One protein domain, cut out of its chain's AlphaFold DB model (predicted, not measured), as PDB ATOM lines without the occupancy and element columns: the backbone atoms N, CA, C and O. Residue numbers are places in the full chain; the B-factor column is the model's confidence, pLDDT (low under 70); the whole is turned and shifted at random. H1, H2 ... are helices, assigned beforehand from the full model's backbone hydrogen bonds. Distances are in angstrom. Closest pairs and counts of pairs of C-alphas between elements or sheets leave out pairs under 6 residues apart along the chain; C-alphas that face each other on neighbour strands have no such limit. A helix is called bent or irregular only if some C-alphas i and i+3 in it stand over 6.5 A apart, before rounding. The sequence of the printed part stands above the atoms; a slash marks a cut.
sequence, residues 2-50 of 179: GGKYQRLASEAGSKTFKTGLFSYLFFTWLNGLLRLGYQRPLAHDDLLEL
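This is residues 2 to 50 of the 179 residues of the protein "ABC transporter C family member 8-like" of Actinia tenebrosa (UniProt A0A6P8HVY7). The domain is an open U of helices: the long helix H1 makes one arm, H3 makes the other and runs back the opposite way, and the short helix H2 sits at the closed end where the chain turns. After H3 the last stretch, residues 40 to 50, has no named element and folds back from the open end along one side of the U. The printed part has 49 residues with three named helices, H1, H2 and H3 in that order along the chain, and no named strand, and its class is all helix. It is compact, with a radius of gyration of the C-alphas of 11.1 A, and elongated in outline, its C-alphas spanning 31 by 20 by 18 A along the three main axes.

H1 is the longest helix, 16 residues, from Gly 3 to Lys 18. Its C-alphas run from (40.171, -23.601, 55.076) at residue 3 to (42.623, -43.596, 43.929) at residue 18, 23.0 A from first to last, with y falling from end to end. H2 takes residues 21 to 25, Leu 21 to Leu 25, and is 6.1 A long from first to last C-alpha. H3 takes the 12 residues from Thr 28 to Gln 39 and measures 17.7 A from first to last C-alpha. It begins with C-alpha 28 at (44.114, -35.730, 34.053) and ends with C-alpha 39 at (44.814, -18.531, 38.062), with y rising from end to end. H3 is irregular, but only just: C-alphas 29 and 32 are 6.7 A apart, and the line through this helix is a rough one. After H3, residues 40 to 50 run from C-alpha 40 at (47.761, -17.531, 40.324) to C-alpha 50 at (55.293, -37.132, 46.856). Residues 44 to 46 there are assigned as helix, a run too short to bear a name.

H1 touches no helix, but it is near H3. H1 and H3 are close but not clearly touching, with 2 pairs of C-alphas within 8 A. Their closest C-alphas are those of Thr 16 and Trp 29, 6.9 A apart. The two centres are 12.8 A apart. The lines of H1 and H3 stand at a shallow tilt of 24 degrees, and the two helices run opposite ways. H1 and H2 are apart, though they follow each other in the chain through a tight link of 2 residues. H2 and H3 are close but not clearly touching, with 1 pair of C-alphas within 8 A, those of Ser 23 and Trp 29, 5.9 A apart. Another tight link of 2 residues joins H2 to H3. In the helix backbones, every O i to N i+4 pair is within hydrogen-bond range in H2, against 9 of 12 in H1 and 6 of 8 in H3.

The two C-alphas farthest apart in the domain are those of Gly 2 and Leu 25, at 32.4 A. The first and last printed C-alphas, those of Gly 2 and Leu 50, are 22.4 A apart. The printed part runs from residue 2 to residue 50 without a cut, in a full chain of 179 residues. Both links between the named helices are tight, and there is no long link. The mean pLDDT of the printed part is 71.7. Confidence is low, under 70, at 18 residues, 2 to 19, of which 3 to 18 belong to H1. The mean pLDDT is 49 in H1, 79 in H2 and 88 in H3.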
ATOM      1  N   GLY A   2      41.369 -19.416  54.689       43.47
ATOM      2  CA  GLY A   2      42.309 -20.483  54.268       43.47
ATOM      3  C   GLY A   2      41.772 -21.928  54.245       43.47
ATOM      4  O   GLY A   2      42.368 -22.795  53.621       43.47
ATOM      5  N   GLY A   3      40.620 -22.212  54.863       42.50
ATOM      6  CA  GLY A   3      40.171 -23.601  55.076       42.50
ATOM      7  C   GLY A   3      39.649 -24.346  53.837       42.50
ATOM      8  O   GLY A   3      39.636 -25.574  53.823       42.50
ATOM      9  N   LYS A   4      39.217 -23.633  52.785       43.62
ATOM     10  CA  LYS A   4      38.640 -24.264  51.581       43.62
ATOM     11  C   LYS A   4      39.719 -24.743  50.602       43.62
ATOM     12  O   LYS A   4      39.526 -25.754  49.942       43.62
ATOM     13  N   TYR A   5      40.861 -24.059  50.557       52.41
ATOM     14  CA  TYR A   5      41.974 -24.372  49.653       52.41
ATOM     15  C   TYR A   5      42.851 -25.506  50.184       52.41
ATOM     16  O   TYR A   5      43.221 -26.400  49.432       52.41
ATOM     17  N   GLN A   6      43.069 -25.543  51.500       50.12
ATOM     18  CA  GLN A   6      43.815 -26.617  52.156       50.12
ATOM     19  C   GLN A   6      43.098 -27.972  52.044       50.12
ATOM     20  O   GLN A   6      43.736 -29.008  51.879       50.12
ATOM     21  N   ARG A   7      41.755 -27.956  52.017       51.34
ATOM     22  CA  ARG A   7      40.943 -29.136  51.692       51.34
ATOM     23  C   ARG A   7      41.095 -29.593  50.244       51.34
ATOM     24  O   ARG A   7      41.093 -30.792  50.027       51.34
ATOM     25  N   LEU A   8      41.262 -28.689  49.275       54.09
ATOM     26  CA  LEU A   8      41.427 -29.062  47.863       54.09
ATOM     27  C   LEU A   8      42.807 -29.669  47.580       54.09
ATOM     28  O   LEU A   8      42.878 -30.650  46.848       54.09
ATOM     29  N   ALA A   9      43.877 -29.141  48.184       53.38
ATOM     30  CA  ALA A   9      45.220 -29.725  48.089       53.38
ATOM     31  C   ALA A   9      45.296 -31.091  48.801       53.38
ATOM     32  O   ALA A   9      45.800 -32.060  48.238       53.38
ATOM     33  N   SER A  10      44.691 -31.197  49.991       48.56
ATOM     34  CA  SER A  10      44.571 -32.451  50.747       48.56
ATOM     35  C   SER A  10      43.687 -33.490  50.039       48.56
ATOM     36  O   SER A  10      44.059 -34.660  49.960       48.56
ATOM     37  N   GLU A  11      42.550 -33.092  49.457       48.09
ATOM     38  CA  GLU A  11      41.711 -33.985  48.651       48.09
ATOM     39  C   GLU A  11      42.384 -34.372  47.338       48.09
ATOM     40  O   GLU A  11      42.197 -35.500  46.901       48.09
ATOM     41  N   ALA A  12      43.147 -33.485  46.695       52.22
ATOM     42  CA  ALA A  12      43.885 -33.809  45.476       52.22
ATOM     43  C   ALA A  12      45.013 -34.811  45.764       52.22
ATOM     44  O   ALA A  12      45.096 -35.824  45.074       52.22
ATOM     45  N   GLY A  13      45.795 -34.588  46.829       49.78
ATOM     46  CA  GLY A  13      46.827 -35.516  47.305       49.78
ATOM     47  C   GLY A  13      46.266 -36.846  47.827       49.78
ATOM     48  O   GLY A  13      46.902 -37.885  47.689       49.78
ATOM     49  N   SER A  14      45.041 -36.859  48.359       45.56
ATOM     50  CA  SER A  14      44.319 -38.089  48.720       45.56
ATOM     51  C   SER A  14      43.734 -38.809  47.491       45.56
ATOM     52  O   SER A  14      43.790 -40.038  47.401       45.56
ATOM     53  N   LYS A  15      43.213 -38.066  46.502       46.19
ATOM     54  CA  LYS A  15      42.620 -38.609  45.265       46.19
ATOM     55  C   LYS A  15      43.662 -39.157  44.292       46.19
ATOM     56  O   LYS A  15      43.327 -40.082  43.556       46.19
ATOM     57  N   THR A  16      44.913 -38.696  44.331       51.53
ATOM     58  CA  THR A  16      46.023 -39.294  43.560       51.53
ATOM     59  C   THR A  16      46.308 -40.751  43.934       51.53
ATOM     60  O   THR A  16      46.838 -41.495  43.117       51.53
ATOM     61  N   PHE A  17      45.908 -41.213  45.124       49.31
ATOM     62  CA  PHE A  17      46.046 -42.627  45.506       49.31
ATOM     63  C   PHE A  17      44.871 -43.509  45.043       49.31
ATOM     64  O   PHE A  17      44.955 -44.733  45.115       49.31
ATOM     65  N   LYS A  18      43.787 -42.910  44.525       46.94
ATOM     66  CA  LYS A  18      42.623 -43.596  43.929       46.94
ATOM     67  C   LYS A  18      42.299 -43.073  42.525       46.94
ATOM     68  O   LYS A  18      41.139 -43.019  42.117       46.94
ATOM     69  N   THR A  19      43.302 -42.671  41.759       56.69
ATOM     70  CA  THR A  19      43.090 -42.291  40.362       56.69
ATOM     71  C   THR A  19      42.836 -43.534  39.517       56.69
ATOM     72  O   THR A  19      43.680 -44.422  39.428       56.69
ATOM     73  N   GLY A  20      41.653 -43.614  38.902       71.81
ATOM     74  CA  GLY A  20      41.335 -44.677  37.949       71.81
ATOM     75  C   GLY A  20      42.326 -44.692  36.783       71.81
ATOM     76  O   GLY A  20      42.907 -43.658  36.450       71.81
ATOM     77  N   LEU A  21      42.496 -45.853  36.144       73.50
ATOM     78  CA  LEU A  21      43.458 -46.066  35.050       73.50
ATOM     79  C   LEU A  21      43.394 -44.962  33.982       73.50
ATOM     80  O   LEU A  21      44.426 -44.459  33.558       73.50
ATOM     81  N   PHE A  22      42.191 -44.504  33.626       78.50
ATOM     82  CA  PHE A  22      41.986 -43.401  32.681       78.50
ATOM     83  C   PHE A  22      42.630 -42.081  33.112       78.50
ATOM     84  O   PHE A  22      43.165 -41.360  32.277       78.50
ATOM     85  N   SER A  23      42.610 -41.751  34.406       81.94
ATOM     86  CA  SER A  23      43.213 -40.507  34.884       81.94
ATOM     87  C   SER A  23      44.733 -40.537  34.796       81.94
ATOM     88  O   SER A  23      45.348 -39.527  34.458       81.94
ATOM     89  N   TYR A  24      45.327 -41.706  35.036       80.00
ATOM     90  CA  TYR A  24      46.754 -41.920  34.844       80.00
ATOM     91  C   TYR A  24      47.130 -41.883  33.353       80.00
ATOM     92  O   TYR A  24      48.033 -41.141  32.986       80.00
ATOM     93  N   LEU A  25      46.385 -42.600  32.497       82.06
ATOM     94  CA  LEU A  25      46.631 -42.696  31.046       82.06
ATOM     95  C   LEU A  25      46.541 -41.338  30.327       82.06
ATOM     96  O   LEU A  25      47.283 -41.080  29.387       82.06
ATOM     97  N   PHE A  26      45.627 -40.464  30.752       85.75
ATOM     98  CA  PHE A  26      45.429 -39.143  30.144       85.75
ATOM     99  C   PHE A  26      46.021 -37.996  30.971       85.75
ATOM    100  O   PHE A  26      45.714 -36.835  30.711       85.75
ATOM    101  N   PHE A  27      46.829 -38.303  31.993       85.19
ATOM    102  CA  PHE A  27      47.436 -37.319  32.897       85.19
ATOM    103  C   PHE A  27      46.438 -36.314  33.504       85.19
ATOM    104  O   PHE A  27      46.808 -35.212  33.909       85.19
ATOM    105  N   THR A  28      45.156 -36.676  33.619       86.44
ATOM    106  CA  THR A  28      44.114 -35.730  34.053       86.44
ATOM    107  C   THR A  28      44.246 -35.343  35.521       86.44
ATOM    108  O   THR A  28      43.716 -34.313  35.935       86.44
ATOM    109  N   TRP A  29      44.998 -36.125  36.298       82.62
ATOM    110  CA  TRP A  29      45.381 -35.798  37.669       82.62
ATOM    111  C   TRP A  29      46.171 -34.482  37.762       82.62
ATOM    112  O   TRP A  29      46.070 -33.780  38.766       82.62
ATOM    113  N   LEU A  30      46.894 -34.099  36.703       86.38
ATOM    114  CA  LEU A  30      47.685 -32.868  36.654       86.38
ATOM    115  C   LEU A  30      46.824 -31.618  36.382       86.38
ATOM    116  O   LEU A  30      47.209 -30.504  36.744       86.38
ATOM    117  N   ASN A  31      45.628 -31.785  35.806       88.00
ATOM    118  CA  ASN A  31      44.766 -30.675  35.380       88.00
ATOM    119  C   ASN A  31      44.393 -29.724  36.528       88.00
ATOM    120  O   ASN A  31      44.279 -28.518  36.314       88.00
ATOM    121  N   GLY A  32      44.213 -30.250  37.745       85.69
ATOM    122  CA  GLY A  32      43.907 -29.434  38.923       85.69
ATOM    123  C   GLY A  32      45.029 -28.450  39.259       85.69
ATOM    124  O   GLY A  32      44.764 -27.268  39.486       85.69
ATOM    125  N   LEU A  33      46.279 -28.920  39.212       86.50
ATOM    126  CA  LEU A  33      47.462 -28.106  39.481       86.50
ATOM    127  C   LEU A  33      47.697 -27.076  38.367       86.50
ATOM    128  O   LEU A  33      47.942 -25.906  38.657       86.50
ATOM    129  N   LEU A  34      47.548 -27.480  37.100       89.25
ATOM    130  CA  LEU A  34      47.686 -26.571  35.954       89.25
ATOM    131  C   LEU A  34      46.651 -25.445  35.992       89.25
ATOM    132  O   LEU A  34      46.988 -24.284  35.765       89.25
ATOM    133  N   ARG A  35      45.399 -25.762  36.335       89.50
ATOM    134  CA  ARG A  35      44.344 -24.754  36.480       89.50
ATOM    135  C   ARG A  35      44.647 -23.772  37.610       89.50
ATOM    136  O   ARG A  35      44.387 -22.582  37.449       89.50
ATOM    137  N   LEU A  36      45.186 -24.248  38.732       88.88
ATOM    138  CA  LEU A  36      45.584 -23.377  39.838       88.88
ATOM    139  C   LEU A  36      46.731 -22.445  39.422       88.88
ATOM    140  O   LEU A  36      46.634 -21.241  39.648       88.88
ATOM    141  N   GLY A  37      47.752 -22.986  38.748       90.00
ATOM    142  CA  GLY A  37      48.883 -22.217  38.222       90.00
ATOM    143  C   GLY A  37      48.494 -21.196  37.147       90.00
ATOM    144  O   GLY A  37      49.121 -20.148  37.043       90.00
ATOM    145  N   TYR A  38      47.428 -21.462  36.382       93.56
ATOM    146  CA  TYR A  38      46.854 -20.491  35.446       93.56
ATOM    147  C   TYR A  38      46.182 -19.311  36.165       93.56
ATOM    148  O   TYR A  38      46.229 -18.182  35.687       93.56
ATOM    149  N   GLN A  39      45.544 -19.559  37.312       93.12
ATOM    150  CA  GLN A  39      44.814 -18.531  38.062       93.12
ATOM    151  C   GLN A  39      45.725 -17.662  38.929       93.12
ATOM    152  O   GLN A  39      45.448 -16.477  39.111       93.12
ATOM    153  N   ARG A  40      46.780 -18.246  39.504       91.69
ATOM    154  CA  ARG A  40      47.761 -17.531  40.324       91.69
ATOM    155  C   ARG A  40      49.117 -18.242  40.319       91.69
ATOM    156  O   ARG A  40      49.152 -19.458  40.138       91.69
ATOM    157  N   PRO A  41      50.220 -17.529  40.615       92.38
ATOM    158  CA  PRO A  41      51.503 -18.164  40.895       92.38
ATOM    159  C   PRO A  41      51.375 -19.231  41.991       92.38
ATOM    160  O   PRO A  41      50.726 -19.006  43.021       92.38
ATOM    161  N   LEU A  42      51.981 -20.395  41.751       88.62
ATOM    162  CA  LEU A  42      51.970 -21.523  42.680       88.62
ATOM    163  C   LEU A  42      52.868 -21.229  43.888       88.62
ATOM    164  O   LEU A  42      54.007 -20.791  43.726       88.62
ATOM    165  N   ALA A  43      52.357 -21.500  45.088       89.31
ATOM    166  CA  ALA A  43      53.141 -21.506  46.318       89.31
ATOM    167  C   ALA A  43      53.641 -22.925  46.635       89.31
ATOM    168  O   ALA A  43      53.178 -23.904  46.051       89.31
ATOM    169  N   HIS A  44      54.579 -23.050  47.578       83.06
ATOM    170  CA  HIS A  44      55.136 -24.351  47.967       83.06
ATOM    171  C   HIS A  44      54.060 -25.316  48.492       83.06
ATOM    172  O   HIS A  44      54.040 -26.479  48.103       83.06
ATOM    173  N   ASP A  45      53.119 -24.800  49.286       82.75
ATOM    174  CA  ASP A  45      52.028 -25.576  49.893       82.75
ATOM    175  C   ASP A  45      50.974 -26.053  48.874       82.75
ATOM    176  O   ASP A  45      50.126 -26.882  49.199       82.75
ATOM    177  N   ASP A  46      51.005 -25.525  47.644       80.94
ATOM    178  CA  ASP A  46      50.108 -25.940  46.558       80.94
ATOM    179  C   ASP A  46      50.635 -27.178  45.809       80.94
ATOM    180  O   ASP A  46      49.914 -27.771  44.999       80.94
ATOM    181  N   LEU A  47      51.898 -27.558  46.033       81.69
ATOM    182  CA  LEU A  47      52.516 -28.700  45.374       81.69
ATOM    183  C   LEU A  47      52.020 -30.009  45.988       81.69
ATOM    184  O   LEU A  47      51.894 -30.153  47.202       81.69
ATOM    185  N   LEU A  48      51.766 -30.990  45.123       80.31
ATOM    186  CA  LEU A  48      51.350 -32.317  45.554       80.31
ATOM    187  C   LEU A  48      52.472 -32.983  46.354       80.31
ATOM    188  O   LEU A  48      53.626 -33.015  45.919       80.31
ATOM    189  N   GLU A  49      52.112 -33.559  47.499       79.50
ATOM    190  CA  GLU A  49      53.031 -34.400  48.253       79.50
ATOM    191  C   GLU A  49      53.464 -35.605  47.409       79.50
ATOM    192  O   GLU A  49      52.675 -36.223  46.687       79.50
ATOM    193  N   LEU A  50      54.747 -35.949  47.509       79.25
ATOM    194  CA  LEU A  50      55.293 -37.132  46.856       79.25
ATOM    195  C   LEU A  50      54.655 -38.389  47.454       79.25
ATOM    196  O   LEU A  50      54.591 -38.539  48.676       79.25
TER     197      LEU A  50